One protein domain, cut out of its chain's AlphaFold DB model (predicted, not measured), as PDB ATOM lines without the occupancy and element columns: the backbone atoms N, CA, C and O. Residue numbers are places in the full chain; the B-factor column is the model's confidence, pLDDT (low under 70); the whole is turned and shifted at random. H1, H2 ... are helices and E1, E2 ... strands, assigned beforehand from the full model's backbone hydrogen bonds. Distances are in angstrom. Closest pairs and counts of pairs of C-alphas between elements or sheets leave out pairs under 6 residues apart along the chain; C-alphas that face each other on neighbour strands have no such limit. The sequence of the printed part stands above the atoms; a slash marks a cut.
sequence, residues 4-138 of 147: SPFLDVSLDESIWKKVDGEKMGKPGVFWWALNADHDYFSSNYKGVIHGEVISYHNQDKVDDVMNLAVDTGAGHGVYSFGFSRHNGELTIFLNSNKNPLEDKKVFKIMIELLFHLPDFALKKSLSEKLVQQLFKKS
ATOM      1  N   SER A   4     262.763 198.491 205.961       50.09
ATOM      2  CA  SER A   4     262.836 197.098 205.516       50.09
ATOM      3  C   SER A   4     263.088 197.025 203.999       50.09
ATOM      4  O   SER A   4     262.613 197.876 203.246       50.09
ATOM      5  N   PRO A   5     263.836 196.017 203.523       51.25
ATOM      6  CA  PRO A   5     264.084 195.816 202.096       51.25
ATOM      7  C   PRO A   5     262.864 195.300 201.311       51.25
ATOM      8  O   PRO A   5     262.935 195.244 200.084       51.25
ATOM      9  N   PHE A   6     261.769 194.908 201.978       49.47
ATOM     10  CA  PHE A   6     260.613 194.273 201.323       49.47
ATOM     11  C   PHE A   6     259.279 194.985 201.552       49.47
ATOM     12  O   PHE A   6     258.449 194.978 200.644       49.47
ATOM     13  N   LEU A   7     259.083 195.606 202.716       53.06
ATOM     14  CA  LEU A   7     257.910 196.426 203.025       53.06
ATOM     15  C   LEU A   7     258.371 197.841 203.395       53.06
ATOM     16  O   LEU A   7     259.465 198.021 203.928       53.06
ATOM     17  N   ASP A   8     257.555 198.854 203.098       62.66
ATOM     18  CA  ASP A   8     257.855 200.256 203.417       62.66
ATOM     19  C   ASP A   8     257.672 200.543 204.915       62.66
ATOM     20  O   ASP A   8     256.774 201.270 205.337       62.66
ATOM     21  N   VAL A   9     258.485 199.887 205.739       65.06
ATOM     22  CA  VAL A   9     258.291 199.832 207.185       65.06
ATOM     23  C   VAL A   9     259.566 200.162 207.940       65.06
ATOM     24  O   VAL A   9     260.675 199.847 207.501       65.06
ATOM     25  N   SER A  10     259.403 200.852 209.068       77.31
ATOM     26  CA  SER A  10     260.514 201.320 209.898       77.31
ATOM     27  C   SER A  10     260.955 200.242 210.879       77.31
ATOM     28  O   SER A  10     260.139 199.451 211.341       77.31
ATOM     29  N   LEU A  11     262.248 200.235 211.206       80.00
ATOM     30  CA  LEU A  11     262.788 199.394 212.272       80.00
ATOM     31  C   LEU A  11     262.015 199.625 213.579       80.00
ATOM     32  O   LEU A  11     261.928 200.755 214.051       80.00
ATOM     33  N   ASP A  12     261.513 198.536 214.150       86.94
ATOM     34  CA  ASP A  12     260.852 198.490 215.456       86.94
ATOM     35  C   ASP A  12     261.406 197.303 216.239       86.94
ATOM     36  O   ASP A  12     261.084 196.151 215.953       86.94
ATOM     37  N   GLU A  13     262.288 197.595 217.186       87.19
ATOM     38  CA  GLU A  13     262.986 196.602 218.003       87.19
ATOM     39  C   GLU A  13     262.077 195.945 219.052       87.19
ATOM     40  O   GLU A  13     262.402 194.874 219.562       87.19
ATOM     41  N   SER A  14     260.910 196.533 219.343       89.12
ATOM     42  CA  SER A  14     259.973 196.018 220.350       89.12
ATOM     43  C   SER A  14     259.149 194.813 219.870       89.12
ATOM     44  O   SER A  14     258.467 194.153 220.666       89.12
ATOM     45  N   ILE A  15     259.259 194.479 218.577       89.56
ATOM     46  CA  ILE A  15     258.741 193.239 217.982       89.56
ATOM     47  C   ILE A  15     259.425 192.007 218.585       89.56
ATOM     48  O   ILE A  15     258.792 190.956 218.680       89.56
ATOM     49  N   TRP A  16     260.673 192.127 219.048       91.38
ATOM     50  CA  TRP A  16     261.378 191.051 219.739       91.38
ATOM     51  C   TRP A  16     261.565 191.373 221.216       91.38
ATOM     52  O   TRP A  16     262.098 192.409 221.600       91.38
ATOM     53  N   LYS A  17     261.186 190.424 222.064       91.44
ATOM     54  CA  LYS A  17     261.472 190.447 223.494       91.44
ATOM     55  C   LYS A  17     262.666 189.546 223.757       91.44
ATOM     56  O   LYS A  17     262.649 188.364 223.410       91.44
ATOM     57  N   LYS A  18     263.707 190.099 224.377       88.56
ATOM     58  CA  LYS A  18     264.804 189.283 224.895       88.56
ATOM     59  C   LYS A  18     264.240 188.376 225.981       88.56
ATOM     60  O   LYS A  18     263.548 188.849 226.882       88.56
ATOM     61  N   VAL A  19     264.520 187.084 225.890       86.69
ATOM     62  CA  VAL A  19     264.175 186.142 226.950       86.69
ATOM     63  C   VAL A  19     265.386 186.062 227.867       86.69
ATOM     64  O   VAL A  19     266.435 185.556 227.468       86.69
ATOM     65  N   ASP A  20     265.279 186.645 229.062       67.31
ATOM     66  CA  ASP A  20     266.413 186.764 229.979       67.31
ATOM     67  C   ASP A  20     267.027 185.394 230.301       67.31
ATOM     68  O   ASP A  20     266.402 184.501 230.882       67.31
ATOM     69  N   GLY A  21     268.297 185.244 229.916       53.19
ATOM     70  CA  GLY A  21     269.072 184.009 230.023       53.19
ATOM     71  C   GLY A  21     269.423 183.589 231.454       53.19
ATOM     72  O   GLY A  21     269.930 182.483 231.639       53.19
ATOM     73  N   GLU A  22     269.123 184.401 232.477       46.50
ATOM     74  CA  GLU A  22     269.372 184.049 233.887       46.50
ATOM     75  C   GLU A  22     268.621 182.781 234.326       46.50
ATOM     76  O   GLU A  22     269.096 182.061 235.200       46.50
ATOM     77  N   LYS A  23     267.511 182.418 233.665       46.62
ATOM     78  CA  LYS A  23     266.820 181.138 233.914       46.62
ATOM     79  C   LYS A  23     267.416 179.931 233.181       46.62
ATOM     80  O   LYS A  23     267.044 178.805 233.496       46.62
ATOM     81  N   MET A  24     268.325 180.132 232.224       50.47
ATOM     82  CA  MET A  24     268.926 179.051 231.428       50.47
ATOM     83  C   MET A  24     270.349 178.668 231.864       50.47
ATOM     84  O   MET A  24     270.859 177.641 231.419       50.47
ATOM     85  N   GLY A  25     270.983 179.449 232.749       48.44
ATOM     86  CA  GLY A  25     272.190 179.055 233.491       48.44
ATOM     87  C   GLY A  25     273.439 178.728 232.659       48.44
ATOM     88  O   GLY A  25     274.392 178.177 233.208       48.44
ATOM     89  N   LYS A  26     273.461 179.031 231.353       57.16
ATOM     90  CA  LYS A  26     274.575 178.700 230.452       57.16
ATOM     91  C   LYS A  26     275.123 179.953 229.759       57.16
ATOM     92  O   LYS A  26     274.376 180.596 229.021       57.16
ATOM     93  N   PRO A  27     276.412 180.301 229.949       64.38
ATOM     94  CA  PRO A  27     277.053 181.327 229.133       64.38
ATOM     95  C   PRO A  27     276.997 180.925 227.651       64.38
ATOM     96  O   PRO A  27     277.188 179.757 227.322       64.38
ATOM     97  N   GLY A  28     276.714 181.889 226.769       73.06
ATOM     98  CA  GLY A  28     276.681 181.674 225.316       73.06
ATOM     99  C   GLY A  28     275.316 181.329 224.709       73.06
ATOM    100  O   GLY A  28     275.271 181.003 223.528       73.06
ATOM    101  N   VAL A  29     274.210 181.401 225.462       79.81
ATOM    102  CA  VAL A  29     272.844 181.313 224.904       79.81
ATOM    103  C   VAL A  29     272.249 182.715 224.751       79.81
ATOM    104  O   VAL A  29     272.129 183.448 225.734       79.81
ATOM    105  N   PHE A  30     271.812 183.062 223.543       83.94
ATOM    106  CA  PHE A  30     271.017 184.256 223.253       83.94
ATOM    107  C   PHE A  30     269.629 183.823 222.794       83.94
ATOM    108  O   PHE A  30     269.515 182.989 221.902       83.94
ATOM    109  N   TRP A  31     268.576 184.374 223.394       88.75
ATOM    110  CA  TRP A  31     267.202 184.017 223.050       88.75
ATOM    111  C   TRP A  31     266.326 185.259 222.933       88.75
ATOM    112  O   TRP A  31     266.276 186.101 223.832       88.75
ATOM    113  N   TRP A  32     265.629 185.345 221.808       91.25
ATOM    114  CA  TRP A  32     264.616 186.338 221.506       91.25
ATOM    115  C   TRP A  32     263.313 185.633 221.143       91.25
ATOM    116  O   TRP A  32     263.318 184.684 220.361       91.25
ATOM    117  N   ALA A  33     262.202 186.107 221.690       91.31
ATOM    118  CA  ALA A  33     260.862 185.650 221.352       91.31
ATOM    119  C   ALA A  33     260.069 186.801 220.733       91.31
ATOM    120  O   ALA A  33     260.235 187.959 221.122       91.31
ATOM    121  N   LEU A  34     259.211 186.493 219.764       90.38
ATOM    122  CA  LEU A  34     258.307 187.477 219.190       90.38
ATOM    123  C   LEU A  34     257.349 187.995 220.256       90.38
ATOM    124  O   LEU A  34     256.748 187.241 221.022       90.38
ATOM    125  N   ASN A  35     257.158 189.305 220.259       89.62
ATOM    126  CA  ASN A  35     256.086 189.954 220.979       89.62
ATOM    127  C   ASN A  35     254.779 189.799 220.187       89.62
ATOM    128  O   ASN A  35     254.381 190.720 219.482       89.62
ATOM    129  N   ALA A  36     254.132 188.634 220.274       81.06
ATOM    130  CA  ALA A  36     252.918 188.334 219.505       81.06
ATOM    131  C   ALA A  36     251.764 189.333 219.750       81.06
ATOM    132  O   ALA A  36     250.926 189.523 218.873       81.06
ATOM    133  N   ASP A  37     251.765 190.018 220.898       83.62
ATOM    134  CA  ASP A  37     250.786 191.055 221.255       83.62
ATOM    135  C   ASP A  37     251.069 192.419 220.598       83.62
ATOM    136  O   ASP A  37     250.333 193.378 220.816       83.62
ATOM    137  N   HIS A  38     252.151 192.556 219.830       86.81
ATOM    138  CA  HIS A  38     252.486 193.813 219.172       86.81
ATOM    139  C   HIS A  38     251.492 194.125 218.044       86.81
ATOM    140  O   HIS A  38     251.239 193.291 217.172       86.81
ATOM    141  N   ASP A  39     251.032 195.378 217.973       82.50
ATOM    142  CA  ASP A  39     250.062 195.867 216.974       82.50
ATOM    143  C   ASP A  39     250.451 195.572 215.514       82.50
ATOM    144  O   ASP A  39     249.610 195.502 214.613       82.50
ATOM    145  N   TYR A  40     251.736 195.343 215.267       76.38
ATOM    146  CA  TYR A  40     252.293 195.035 213.965       76.38
ATOM    147  C   TYR A  40     251.815 193.683 213.410       76.38
ATOM    148  O   TYR A  40     251.640 193.524 212.199       76.38
ATOM    149  N   PHE A  41     251.529 192.717 214.287       77.75
ATOM    150  CA  PHE A  41     251.001 191.405 213.901       77.75
ATOM    151  C   PHE A  41     249.543 191.469 213.446       77.75
ATOM    152  O   PHE A  41     249.124 190.683 212.595       77.75
ATOM    153  N   SER A  42     248.781 192.451 213.935       72.38
ATOM    154  CA  SER A  42     247.394 192.663 213.511       72.38
ATOM    155  C   SER A  42     247.270 193.243 212.094       72.38
ATOM    156  O   SER A  42     246.268 193.006 211.417       72.38
ATOM    157  N   SER A  43     248.295 193.969 211.630       68.44
ATOM    158  CA  SER A  43     248.263 194.778 210.403       68.44
ATOM    159  C   SER A  43     249.131 194.219 209.273       68.44
ATOM    160  O   SER A  43     248.666 194.144 208.138       68.44
ATOM    161  N   ASN A  44     250.362 193.787 209.571       69.06
ATOM    162  CA  ASN A  44     251.364 193.444 208.553       69.06
ATOM    163  C   ASN A  44     251.707 191.945 208.498       69.06
ATOM    164  O   ASN A  44     252.031 191.430 207.428       69.06
ATOM    165  N   TYR A  45     251.571 191.220 209.613       71.38
ATOM    166  CA  TYR A  45     251.885 189.784 209.699       71.38
ATOM    167  C   TYR A  45     250.714 188.944 210.211       71.38
ATOM    168  O   TYR A  45     250.877 188.077 211.073       71.38
ATOM    169  N   LYS A  46     249.517 189.186 209.667       66.81
ATOM    170  CA  LYS A  46     248.324 188.418 210.029       66.81
ATOM    171  C   LYS A  46     248.577 186.924 209.801       66.81
ATOM    172  O   LYS A  46     248.826 186.505 208.671       66.81
ATOM    173  N   GLY A  47     248.522 186.152 210.884       70.25
ATOM    174  CA  GLY A  47     248.770 184.709 210.887       70.25
ATOM    175  C   GLY A  47     250.104 184.284 211.509       70.25
ATOM    176  O   GLY A  47     250.270 183.105 211.790       70.25
ATOM    177  N   VAL A  48     251.044 185.190 211.799       79.75
ATOM    178  CA  VAL A  48     252.206 184.830 212.633       79.75
ATOM    179  C   VAL A  48     251.749 184.729 214.086       79.75
ATOM    180  O   VAL A  48     251.317 185.719 214.666       79.75
ATOM    181  N   ILE A  49     251.828 183.528 214.659       78.19
ATOM    182  CA  ILE A  49     251.329 183.239 216.018       78.19
ATOM    183  C   ILE A  49     252.450 182.951 217.019       78.19
ATOM    184  O   ILE A  49     252.234 183.015 218.224       78.19
ATOM    185  N   HIS A  50     253.645 182.617 216.528       84.38
ATOM    186  CA  HIS A  50     254.824 182.344 217.350       84.38
ATOM    187  C   HIS A  50     256.088 182.622 216.553       84.38
ATOM    188  O   HIS A  50     256.121 182.368 215.348       84.38
ATOM    189  N   GLY A  51     257.149 183.051 217.228       87.12
ATOM    190  CA  GLY A  51     258.475 183.067 216.636       87.12
ATOM    191  C   GLY A  51     259.572 183.226 217.673       87.12
ATOM    192  O   GLY A  51     259.410 183.934 218.662       87.12
ATOM    193  N   GLU A  52     260.686 182.551 217.444       89.12
ATOM    194  CA  GLU A  52     261.828 182.519 218.349       89.12
ATOM    195  C   GLU A  52     263.122 182.512 217.553       89.12
ATOM    196  O   GLU A  52     263.234 181.826 216.538       89.12
ATOM    197  N   VAL A  53     264.112 183.240 218.054       88.50
ATOM    198  CA  VAL A  53     265.504 183.157 217.623       88.50
ATOM    199  C   VAL A  53     266.321 182.722 218.825       88.50
ATOM    200  O   VAL A  53     266.348 183.409 219.845       88.50
ATOM    201  N   ILE A  54     266.996 181.588 218.701       86.81
ATOM    202  CA  ILE A  54     267.886 181.040 219.716       86.81
ATOM    203  C   ILE A  54     269.257 180.891 219.075       86.81
ATOM    204  O   ILE A  54     269.378 180.293 218.013       86.81
ATOM    205  N   SER A  55     270.288 181.417 219.713       84.06
ATOM    206  CA  SER A  55     271.672 181.244 219.294       84.06
ATOM    207  C   SER A  55     272.455 180.624 220.437       84.06
ATOM    208  O   SER A  55     272.433 181.130 221.561       84.06
ATOM    209  N   TYR A  56     273.101 179.496 220.164       84.44
ATOM    210  CA  TYR A  56     273.945 178.780 221.105       84.44
ATOM    211  C   TYR A  56     275.389 178.789 220.621       84.44
ATOM    212  O   TYR A  56     275.715 178.245 219.565       84.44
ATOM    213  N   HIS A  57     276.256 179.406 221.416       79.00
ATOM    214  CA  HIS A  57     277.682 179.517 221.158       79.00
ATOM    215  C   HIS A  57     278.458 178.689 222.187       79.00
ATOM    216  O   HIS A  57     278.412 178.951 223.388       79.00
ATOM    217  N   ASN A  58     279.224 177.720 221.699       76.19
ATOM    218  CA  ASN A  58     280.267 177.013 222.438       76.19
ATOM    219  C   ASN A  58     281.590 177.117 221.653       76.19
ATOM    220  O   ASN A  58     281.575 177.485 220.481       76.19
ATOM    221  N   GLN A  59     282.723 176.789 222.277       68.88
ATOM    222  CA  GLN A  59     284.079 176.979 221.736       68.88
ATOM    223  C   GLN A  59     284.245 176.495 220.279       68.88
ATOM    224  O   GLN A  59     284.891 177.183 219.496       68.88
ATOM    225  N   ASP A  60     283.572 175.402 219.898       68.94
ATOM    226  CA  ASP A  60     283.662 174.803 218.555       68.94
ATOM    227  C   ASP A  60     282.320 174.725 217.801       68.94
ATOM    228  O   ASP A  60     282.231 174.117 216.731       68.94
ATOM    229  N   LYS A  61     281.236 175.272 218.370       71.81
ATOM    230  CA  LYS A  61     279.870 175.082 217.853       71.81
ATOM    231  C   LYS A  61     279.075 176.376 217.914       71.81
ATOM    232  O   LYS A  61     278.953 176.981 218.975       71.81
ATOM    233  N   VAL A  62     278.507 176.753 216.773       74.31
ATOM    234  CA  VAL A  62     277.523 177.832 216.672       74.31
ATOM    235  C   VAL A  62     276.265 177.229 216.072       74.31
ATOM    236  O   VAL A  62     276.254 176.873 214.892       74.31
ATOM    237  N   ASP A  63     275.239 177.097 216.902       79.00
ATOM    238  CA  ASP A  63     273.931 176.594 216.507       79.00
ATOM    239  C   ASP A  63     272.919 177.727 216.646       79.00
ATOM    240  O   ASP A  63     272.565 178.122 217.756       79.00
ATOM    241  N   ASP A  64     272.455 178.245 215.513       81.44
ATOM    242  CA  ASP A  64     271.372 179.218 215.492       81.44
ATOM    243  C   ASP A  64     270.091 178.518 215.056       81.44
ATOM    244  O   ASP A  64     270.060 177.815 214.049       81.44
ATOM    245  N   VAL A  65     269.011 178.709 215.790       79.69
ATOM    246  CA  VAL A  65     267.696 178.169 215.471       79.69
ATOM    247  C   VAL A  65     266.724 179.325 215.389       79.69
ATOM    248  O   VAL A  65     266.646 180.153 216.293       79.69
ATOM    249  N   MET A  66     265.962 179.356 214.306       80.88
ATOM    250  CA  MET A  66     264.852 180.269 214.147       80.88
ATOM    251  C   MET A  66     263.571 179.477 213.935       80.88
ATOM    252  O   MET A  66     263.435 178.748 212.958       80.88
ATOM    253  N   ASN A  67     262.619 179.617 214.844       79.75
ATOM    254  CA  ASN A  67     261.307 178.996 214.731       79.75
ATOM    255  C   ASN A  67     260.276 180.064 214.405       79.75
ATOM    256  O   ASN A  67     260.324 181.154 214.964       79.75
ATOM    257  N   LEU A  68     259.330 179.744 213.528       78.88
ATOM    258  CA  LEU A  68     258.202 180.609 213.220       78.88
ATOM    259  C   LEU A  68     256.959 179.756 212.988       78.88
ATOM    260  O   LEU A  68     256.951 178.881 212.127       78.88
ATOM    261  N   ALA A  69     255.892 180.015 213.731       76.69
ATOM    262  CA  ALA A  69     254.588 179.443 213.428       76.69
ATOM    263  C   ALA A  69     253.767 180.470 212.654       76.69
ATOM    264  O   ALA A  69     253.538 181.586 213.129       76.69
ATOM    265  N   VAL A  70     253.342 180.078 211.453       73.88
ATOM    266  CA  VAL A  70     252.602 180.933 210.527       73.88
ATOM    267  C   VAL A  70     251.352 180.197 210.067       73.88
ATOM    268  O   VAL A  70     251.424 179.130 209.460       73.88
ATOM    269  N   ASP A  71     250.200 180.799 210.315       73.38
ATOM    270  CA  ASP A  71     248.985 180.547 209.562       73.38
ATOM    271  C   ASP A  71     249.076 181.288 208.226       73.38
ATOM    272  O   ASP A  71     249.079 182.519 208.148       73.38
ATOM    273  N   THR A  72     249.198 180.527 207.145       64.44
ATOM    274  CA  THR A  72     249.335 181.087 205.800       64.44
ATOM    275  C   THR A  72     247.987 181.443 205.168       64.44
ATOM    276  O   THR A  72     247.984 182.024 204.076       64.44
ATOM    277  N   GLY A  73     246.869 181.143 205.847       60.34
ATOM    278  CA  GLY A  73     245.496 181.223 205.342       60.34
ATOM    279  C   GLY A  73     245.014 179.937 204.658       60.34
ATOM    280  O   GLY A  73     243.829 179.821 204.353       60.34
ATOM    281  N   ALA A  74     245.912 178.969 204.430       58.50
ATOM    282  CA  ALA A  74     245.604 177.622 203.934       58.50
ATOM    283  C   ALA A  74     245.642 176.556 205.052       58.50
ATOM    284  O   ALA A  74     245.396 175.378 204.795       58.50
ATOM    285  N   GLY A  75     245.948 176.968 206.287       61.84
ATOM    286  CA  GLY A  75     246.111 176.112 207.458       61.84
ATOM    287  C   GLY A  75     247.279 176.564 208.337       61.84
ATOM    288  O   GLY A  75     248.165 177.302 207.901       61.84
ATOM    289  N   HIS A  76     247.292 176.097 209.586       63.50
ATOM    290  CA  HIS A  76     248.386 176.369 210.518       63.50
ATOM    291  C   HIS A  76     249.610 175.503 210.174       63.50
ATOM    292  O   HIS A  76     249.511 174.276 210.095       63.50
ATOM    293  N   GLY A  77     250.772 176.136 209.998       68.00
ATOM    294  CA  GLY A  77     252.058 175.462 209.833       68.00
ATOM    295  C   GLY A  77     253.098 175.997 210.814       68.00
ATOM    296  O   GLY A  77     253.187 177.201 211.051       68.00
ATOM    297  N   VAL A  78     253.902 175.102 211.386       70.12
ATOM    298  CA  VAL A  78     255.104 175.490 212.137       70.12
ATOM    299  C   VAL A  78     256.301 175.296 211.225       70.12
ATOM    300  O   VAL A  78     256.566 174.182 210.787       70.12
ATOM    301  N   TYR A  79     257.006 176.387 210.952       73.94
ATOM    302  CA  TYR A  79     258.194 176.430 210.118       73.94
ATOM    303  C   TYR A  79     259.411 176.675 211.007       73.94
ATOM    304  O   TYR A  79     259.661 177.777 211.495       73.94
ATOM    305  N   SER A  80     260.180 175.618 211.221       69.12
ATOM    306  CA  SER A  80     261.467 175.691 211.907       69.12
ATOM    307  C   SER A  80     262.580 175.805 210.880       69.12
ATOM    308  O   SER A  80     262.583 175.053 209.910       69.12
ATOM    309  N   PHE A  81     263.514 176.721 211.122       69.81
ATOM    310  CA  PHE A  81     264.736 176.952 210.360       69.81
ATOM    311  C   PHE A  81     265.919 176.803 211.315       69.81
ATOM    312  O   PHE A  81     266.289 177.726 212.038       69.81
ATOM    313  N   GLY A  82     266.498 175.606 211.352       69.69
ATOM    314  CA  GLY A  82     267.747 175.369 212.078       69.69
ATOM    315  C   GLY A  82     268.953 175.721 211.214       69.69
ATOM    316  O   GLY A  82     268.949 175.424 210.026       69.69
ATOM    317  N   PHE A  83     269.987 176.311 211.803       70.50
ATOM    318  CA  PHE A  83     271.278 176.608 211.190       70.50
ATOM    319  C   PHE A  83     272.389 176.145 212.129       70.50
ATOM    320  O   PHE A  83     272.895 176.910 212.951       70.50
ATOM    321  N   SER A  84     272.793 174.887 211.988       67.56
ATOM    322  CA  SER A  84     273.930 174.360 212.741       67.56
ATOM    323  C   SER A  84     275.212 174.542 211.943       67.56
ATOM    324  O   SER A  84     275.252 174.201 210.757       67.56
ATOM    325  N   ARG A  85     276.255 175.074 212.586       64.38
ATOM    326  CA  ARG A  85     277.623 175.016 212.073       64.38
ATOM    327  C   ARG A  85     278.379 173.929 212.835       64.38
ATOM    328  O   ARG A  85     278.822 174.132 213.966       64.38
ATOM    329  N   HIS A  86     278.593 172.799 212.168       62.84
ATOM    330  CA  HIS A  86     279.493 171.740 212.621       62.84
ATOM    331  C   HIS A  86     280.609 171.566 211.595       62.84
ATOM    332  O   HIS A  86     280.345 171.396 210.412       62.84
ATOM    333  N   ASN A  87     281.867 171.656 212.038       58.09
ATOM    334  CA  ASN A  87     283.053 171.493 211.184       58.09
ATOM    335  C   ASN A  87     283.078 172.414 209.943       58.09
ATOM    336  O   ASN A  87     283.626 172.058 208.906       58.09
ATOM    337  N   GLY A  88     282.474 173.603 210.040       54.88
ATOM    338  CA  GLY A  88     282.382 174.560 208.931       54.88
ATOM    339  C   GLY A  88     281.225 174.313 207.953       54.88
ATOM    340  O   GLY A  88     280.945 175.193 207.140       54.88
ATOM    341  N   GLU A  89     280.503 173.195 208.069       56.22
ATOM    342  CA  GLU A  89     279.334 172.888 207.244       56.22
ATOM    343  C   GLU A  89     278.042 173.418 207.872       56.22
ATOM    344  O   GLU A  89     277.816 173.304 209.079       56.22
ATOM    345  N   LEU A  90     277.193 174.019 207.034       60.38
ATOM    346  CA  LEU A  90     275.902 174.573 207.426       60.38
ATOM    347  C   LEU A  90     274.800 173.548 207.155       60.38
ATOM    348  O   LEU A  90     274.467 173.302 205.996       60.38
ATOM    349  N   THR A  91     274.210 172.989 208.212       60.84
ATOM    350  CA  THR A  91     273.053 172.085 208.091       60.84
ATOM    351  C   THR A  91     271.767 172.838 208.378       60.84
ATOM    352  O   THR A  91     271.677 173.555 209.378       60.84
ATOM    353  N   ILE A  92     270.785 172.675 207.483       61.78
ATOM    354  CA  ILE A  92     269.519 173.402 207.538       61.78
ATOM    355  C   ILE A  92     268.350 172.446 207.570       61.78
ATOM    356  O   ILE A  92     268.197 171.589 206.701       61.78
ATOM    357  N   PHE A  93     267.507 172.642 208.573       63.91
ATOM    358  CA  PHE A  93     266.287 171.880 208.761       63.91
ATOM    359  C   PHE A  93     265.124 172.805 208.467       63.91
ATOM    360  O   PHE A  93     264.964 173.799 209.168       63.91
ATOM    361  N   LEU A  94     264.355 172.477 207.429       64.81
ATOM    362  CA  LEU A  94     263.046 173.060 207.179       64.81
ATOM    363  C   LEU A  94     262.006 171.988 207.473       64.81
ATOM    364  O   LEU A  94     261.886 171.019 206.723       64.81
ATOM    365  N   ASN A  95     261.252 172.163 208.550       65.25
ATOM    366  CA  ASN A  95     260.016 171.413 208.724       65.25
ATOM    367  C   ASN A  95     258.901 172.257 208.099       65.25
ATOM    368  O   ASN A  95     258.545 173.283 208.666       65.25
ATOM    369  N   SER A  96     258.436 171.909 206.896       64.25
ATOM    370  CA  SER A  96     257.348 172.631 206.226       64.25
ATOM    371  C   SER A  96     256.219 171.703 205.798       64.25
ATOM    372  O   SER A  96     256.422 170.515 205.540       64.25
ATOM    373  N   ASN A  97     255.016 172.268 205.657       59.56
ATOM    374  CA  ASN A  97     253.796 171.573 205.225       59.56
ATOM    375  C   ASN A  97     253.808 171.140 203.736       59.56
ATOM    376  O   ASN A  97     252.760 170.918 203.137       59.56
ATOM    377  N   LYS A  98     254.993 170.966 203.128       62.88
ATOM    378  CA  LYS A  98     255.222 170.477 201.754       62.88
ATOM    379  C   LYS A  98     254.715 171.382 200.614       62.88
ATOM    380  O   LYS A  98     254.723 170.935 199.469       62.88
ATOM    381  N   ASN A  99     254.334 172.640 200.870       70.50
ATOM    382  CA  ASN A  99     253.943 173.604 199.830       70.50
ATOM    383  C   ASN A  99     255.063 174.641 199.544       70.50
ATOM    384  O   ASN A  99     255.280 175.553 200.343       70.50
ATOM    385  N   PRO A 100     255.743 174.581 198.380       67.94
ATOM    386  CA  PRO A 100     256.853 175.486 198.055       67.94
ATOM    387  C   PRO A 100     256.481 176.973 197.941       67.94
ATOM    388  O   PRO A 100     257.347 177.838 198.100       67.94
ATOM    389  N   LEU A 101     255.222 177.294 197.620       66.19
ATOM    390  CA  LEU A 101     254.756 178.685 197.568       66.19
ATOM    391  C   LEU A 101     254.607 179.268 198.978       66.19
ATOM    392  O   LEU A 101     254.935 180.436 199.198       66.19
ATOM    393  N   GLU A 102     254.181 178.444 199.934       73.50
ATOM    394  CA  GLU A 102     254.114 178.816 201.346       73.50
ATOM    395  C   GLU A 102     255.511 179.002 201.932       73.50
ATOM    396  O   GLU A 102     255.744 180.018 202.582       73.50
ATOM    397  N   ASP A 103     256.465 178.120 201.602       74.00
ATOM    398  CA  ASP A 103     257.866 178.272 202.012       74.00
ATOM    399  C   ASP A 103     258.389 179.674 201.648       74.00
ATOM    400  O   ASP A 103     258.908 180.388 202.503       74.00
ATOM    401  N   LYS A 104     258.208 180.117 200.392       74.88
ATOM    402  CA  LYS A 104     258.669 181.444 199.933       74.88
ATOM    403  C   LYS A 104     258.020 182.598 200.700       74.88
ATOM    404  O   LYS A 104     258.693 183.591 200.974       74.88
ATOM    405  N   LYS A 105     256.726 182.497 201.023       76.00
ATOM    406  CA  LYS A 105     256.011 183.512 201.815       76.00
ATOM    407  C   LYS A 105     256.566 183.568 203.238       76.00
ATOM    408  O   LYS A 105     256.882 184.652 203.719       76.00
ATOM    409  N   VAL A 106     256.758 182.410 203.863       78.12
ATOM    410  CA  VAL A 106     257.332 182.287 205.208       78.12
ATOM    411  C   VAL A 106     258.762 182.822 205.250       78.12
ATOM    412  O   VAL A 106     259.082 183.593 206.143       78.12
ATOM    413  N   PHE A 107     259.604 182.514 204.260       78.81
ATOM    414  CA  PHE A 107     260.960 183.065 204.169       78.81
ATOM    415  C   PHE A 107     260.976 184.597 204.110       78.81
ATOM    416  O   PHE A 107     261.805 185.223 204.767       78.81
ATOM    417  N   LYS A 108     260.071 185.213 203.337       78.56
ATOM    418  CA  LYS A 108     259.961 186.678 203.271       78.56
ATOM    419  C   LYS A 108     259.584 187.267 204.626       78.56
ATOM    420  O   LYS A 108     260.287 188.154 205.096       78.56
ATOM    421  N   ILE A 109     258.543 186.720 205.259       80.88
ATOM    422  CA  ILE A 109     258.118 187.109 206.613       80.88
ATOM    423  C   ILE A 109     259.292 186.971 207.588       80.88
ATOM    424  O   ILE A 109     259.537 187.861 208.391       80.88
ATOM    425  N   MET A 110     260.065 185.893 207.480       82.06
ATOM    426  CA  MET A 110     261.196 185.629 208.357       82.06
ATOM    427  C   MET A 110     262.315 186.665 208.228       82.06
ATOM    428  O   MET A 110     262.793 187.185 209.233       82.06
ATOM    429  N   ILE A 111     262.731 186.981 206.997       81.12
ATOM    430  CA  ILE A 111     263.764 188.000 206.750       81.12
ATOM    431  C   ILE A 111     263.291 189.363 207.252       81.12
ATOM    432  O   ILE A 111     264.073 190.139 207.799       81.12
ATOM    433  N   GLU A 112     262.004 189.646 207.087       82.81
ATOM    434  CA  GLU A 112     261.421 190.883 207.566       82.81
ATOM    435  C   GLU A 112     261.385 190.948 209.093       82.81
ATOM    436  O   GLU A 112     261.866 191.911 209.671       82.81
ATOM    437  N   LEU A 113     260.952 189.892 209.777       85.88
ATOM    438  CA  LEU A 113     260.992 189.842 211.237       85.88
ATOM    439  C   LEU A 113     262.427 189.926 211.771       85.88
ATOM    440  O   LEU A 113     262.666 190.615 212.760       85.88
ATOM    441  N   LEU A 114     263.412 189.317 211.104       86.88
ATOM    442  CA  LEU A 114     264.824 189.491 211.463       86.88
ATOM    443  C   LEU A 114     265.305 190.928 211.313       86.88
ATOM    444  O   LEU A 114     266.186 191.345 212.063       86.88
ATOM    445  N   PHE A 115     264.741 191.705 210.385       86.06
ATOM    446  CA  PHE A 115     265.063 193.123 210.286       86.06
ATOM    447  C   PHE A 115     264.784 193.856 211.603       86.06
ATOM    448  O   PHE A 115     265.542 194.756 211.951       86.06
ATOM    449  N   HIS A 116     263.784 193.418 212.362       88.06
ATOM    450  CA  HIS A 116     263.409 193.979 213.655       88.06
ATOM    451  C   HIS A 116     264.234 193.464 214.839       88.06
ATOM    452  O   HIS A 116     264.073 193.958 215.950       88.06
ATOM    453  N   LEU A 117     265.115 192.478 214.637       89.25
ATOM    454  CA  LEU A 117     265.917 191.916 215.720       89.25
ATOM    455  C   LEU A 117     266.960 192.947 216.214       89.25
ATOM    456  O   LEU A 117     267.765 193.407 215.396       89.25
ATOM    457  N   PRO A 118     267.001 193.274 217.524       87.12
ATOM    458  CA  PRO A 118     267.922 194.289 218.057       87.12
ATOM    459  C   PRO A 118     269.399 193.870 217.998       87.12
ATOM    460  O   PRO A 118     270.303 194.702 217.933       87.12
ATOM    461  N   ASP A 119     269.672 192.563 218.006       84.94
ATOM    462  CA  ASP A 119     271.029 192.032 217.890       84.94
ATOM    463  C   ASP A 119     271.518 192.096 216.435       84.94
ATOM    464  O   ASP A 119     271.216 191.224 215.618       84.94
ATOM    465  N   PHE A 120     272.292 193.135 216.102       83.44
ATOM    466  CA  PHE A 120     272.786 193.367 214.741       83.44
ATOM    467  C   PHE A 120     273.654 192.222 214.197       83.44
ATOM    468  O   PHE A 120     273.559 191.891 213.012       83.44
ATOM    469  N   ALA A 121     274.509 191.624 215.031       81.25
ATOM    470  CA  ALA A 121     275.422 190.572 214.590       81.25
ATOM    471  C   ALA A 121     274.641 189.297 214.246       81.25
ATOM    472  O   ALA A 121     274.820 188.730 213.162       81.25
ATOM    473  N   LEU A 122     273.720 188.907 215.130       82.12
ATOM    474  CA  LEU A 122     272.843 187.760 214.932       82.12
ATOM    475  C   LEU A 122     271.886 187.984 213.753       82.12
ATOM    476  O   LEU A 122     271.787 187.135 212.867       82.12
ATOM    477  N   LYS A 123     271.266 189.169 213.673       85.12
ATOM    478  CA  LYS A 123     270.416 189.609 212.555       85.12
ATOM    479  C   LYS A 123     271.125 189.469 211.216       85.12
ATOM    480  O   LYS A 123     270.565 188.894 210.280       85.12
ATOM    481  N   LYS A 124     272.349 189.999 211.110       82.88
ATOM    482  CA  LYS A 124     273.134 189.956 209.874       82.88
ATOM    483  C   LYS A 124     273.444 188.511 209.484       82.88
ATOM    484  O   LYS A 124     273.175 188.122 208.351       82.88
ATOM    485  N   SER A 125     273.935 187.712 210.433       82.06
ATOM    486  CA  SER A 125     274.293 186.312 210.185       82.06
ATOM    487  C   SER A 125     273.095 185.474 209.726       82.06
ATOM    488  O   SER A 125     273.177 184.774 208.715       82.06
ATOM    489  N   LEU A 126     271.960 185.572 210.422       81.94
ATOM    490  CA  LEU A 126     270.744 184.828 210.086       81.94
ATOM    491  C   LEU A 126     270.149 185.257 208.741       81.94
ATOM    492  O   LEU A 126     269.744 184.402 207.952       81.94
ATOM    493  N   SER A 127     270.150 186.561 208.445       82.12
ATOM    494  CA  SER A 127     269.667 187.079 207.160       82.12
ATOM    495  C   SER A 127     270.492 186.535 205.991       82.12
ATOM    496  O   SER A 127     269.923 186.067 205.008       82.12
ATOM    497  N   GLU A 128     271.824 186.525 206.104       80.50
ATOM    498  CA  GLU A 128     272.712 185.963 205.077       80.50
ATOM    499  C   GLU A 128     272.448 184.464 204.857       80.50
ATOM    500  O   GLU A 128     272.328 184.017 203.713       80.50
ATOM    501  N   LYS A 129     272.285 183.689 205.940       79.12
ATOM    502  CA  LYS A 129     271.990 182.248 205.877       79.12
ATOM    503  C   LYS A 129     270.639 181.954 205.212       79.12
ATOM    504  O   LYS A 129     270.559 181.067 204.360       79.12
ATOM    505  N   LEU A 130     269.586 182.701 205.558       77.38
ATOM    506  CA  LEU A 130     268.256 182.561 204.946       77.38
ATOM    507  C   LEU A 130     268.268 182.933 203.460       77.38
ATOM    508  O   LEU A 130     267.699 182.216 202.637       77.38
ATOM    509  N   VAL A 131     268.951 184.021 203.098       76.94
ATOM    510  CA  VAL A 131     269.091 184.453 201.702       76.94
ATOM    511  C   VAL A 131     269.818 183.390 200.876       76.94
ATOM    512  O   VAL A 131     269.330 183.006 199.814       76.94
ATOM    513  N   GLN A 132     270.926 182.836 201.378       74.69
ATOM    514  CA  GLN A 132     271.631 181.739 200.708       74.69
ATOM    515  C   GLN A 132     270.719 180.529 200.449       74.69
ATOM    516  O   GLN A 132     270.867 179.876 199.420       74.69
ATOM    517  N   GLN A 133     269.755 180.234 201.325       70.94
ATOM    518  CA  GLN A 133     268.801 179.142 201.097       70.94
ATOM    519  C   GLN A 133     267.784 179.420 200.006       70.94
ATOM    520  O   GLN A 133     267.510 178.537 199.191       70.94
ATOM    521  N   LEU A 134     267.245 180.638 199.967       67.31
ATOM    522  CA  LEU A 134     266.335 181.044 198.901       67.31
ATOM    523  C   LEU A 134     266.978 180.858 197.521       67.31
ATOM    524  O   LEU A 134     266.303 180.416 196.592       67.31
ATOM    525  N   PHE A 135     268.281 181.134 197.414       65.94
ATOM    526  CA  PHE A 135     269.028 181.016 196.164       65.94
ATOM    527  C   PHE A 135     269.602 179.614 195.901       65.94
ATOM    528  O   PHE A 135     269.579 179.184 194.751       65.94
ATOM    529  N   LYS A 136     269.990 178.829 196.919       62.56
ATOM    530  CA  LYS A 136     270.395 177.418 196.730       62.56
ATOM    531  C   LYS A 136     269.261 176.542 196.187       62.56
ATOM    532  O   LYS A 136     269.508 175.661 195.373       62.56
ATOM    533  N   LYS A 137     268.003 176.811 196.564       48.97
ATOM    534  CA  LYS A 137     266.827 176.136 195.971       48.97
ATOM    535  C   LYS A 137     266.576 176.534 194.502       48.97
ATOM    536  O   LYS A 137     265.771 175.884 193.844       48.97
ATOM    537  N   SER A 138     267.226 177.587 193.988       41.72
ATOM    538  CA  SER A 138     267.102 178.030 192.587       41.72
ATOM    539  C   SER A 138     268.124 177.396 191.636       41.72
ATOM    540  O   SER A 138     267.941 177.461 190.424       41.72
TER     541      SER A 138
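What this domain is: This is residues 4 to 138 of the 147 residues of an uncharacterized protein of Candidatus Micrarchaeota archaeon (UniProt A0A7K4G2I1). One twisted antiparallel sheet of six strands makes a wall, with the helical hairpin H2 and H3 packed across one face and the other face bare of named helices. The short helix H1 sits beyond one end of the strands, between E2 and E3 along the chain. The printed part has 135 residues with three named helices and six named strands, in the order E1 E2 H1 E3 E4 E5 E6 H2 H3; the sheet's order is E1 - E2 - E3 - E4 - E5 - E6. The class is mixed, helices and strands, and the whole is compact, with a radius of gyration of the C-alphas of 14.7 A and spans of 41 by 34 by 26 A.

Where its parts are: The longest strands are E3, residues 48 to 58, 30.7 A; E4, residues 61 to 71, 32.4 A; and E5, residues 76 to 86, 31.5 A. E6 is residues 89 to 95, 19.4 A, and E2 is residues 29 to 34, 16.8 A. E1, residues 16 to 18, begins with C-alpha 16 at (261.378, 191.051, 219.739). H1 is residues 39 to 43. H2 is residues 100 to 115, 23.0 A, and H3 is residues 120 to 136, 24.2 A, ending with C-alpha 136 at (270.395, 177.418, 196.730).

How they stand to each other: E3, E4, E5 and E6 form a meander, each strand the antiparallel neighbour of the one before. N 54 and O 65 of E3 and E4 are 2.8 A apart, N 66 and O 81 of E4 and E5 2.8 A, and N 84 and O 91 of E5 and E6 3.1 A, within hydrogen-bond range. E2 pairs with E3 through N 32 and O 53, 2.8 A, and the edge strand E1 with E2 through N 17 and O 33, 2.8 A. H2 and H3 lie on the same face, two layers with the sheet, at heights over the sheet of 9.4 A and 9.8 A. H2 runs across the strands, at 66 degrees to E5 on the local plane; its closest C-alphas to E4 are those of Val 106 and Val 70, 7.2 A. H3 also runs across, at 71 degrees to E4 on the local plane; the closest C-alphas are those of Leu 126 and Asp 64, 7.8 A. H2 and H3 touch, closest at the C-alphas of Leu 114 and Lys 123, 5.7 A, at a shallow tilt of 19 degrees, opposite ways. H1 is only just not on the sheet, with 4 pairs of C-alphas within 10 A, and is apart from H2 and H3. Every O i to N i+4 pair is within hydrogen-bond range in H2 and H3; H1 has 0 of 1, but 2 of 2 O i to N i+3 pairs.

The domain as a whole: The C-alphas farthest apart are those of Gln 59 and Ala 74, 42.4 A. The printed part has no cut and no long link. Residues 4 to 15 hold no named element. The mean pLDDT of the printed part is 73.6, and 50 residues are under 70, among them 20 to 27, 84 to 98 and 134 to 138.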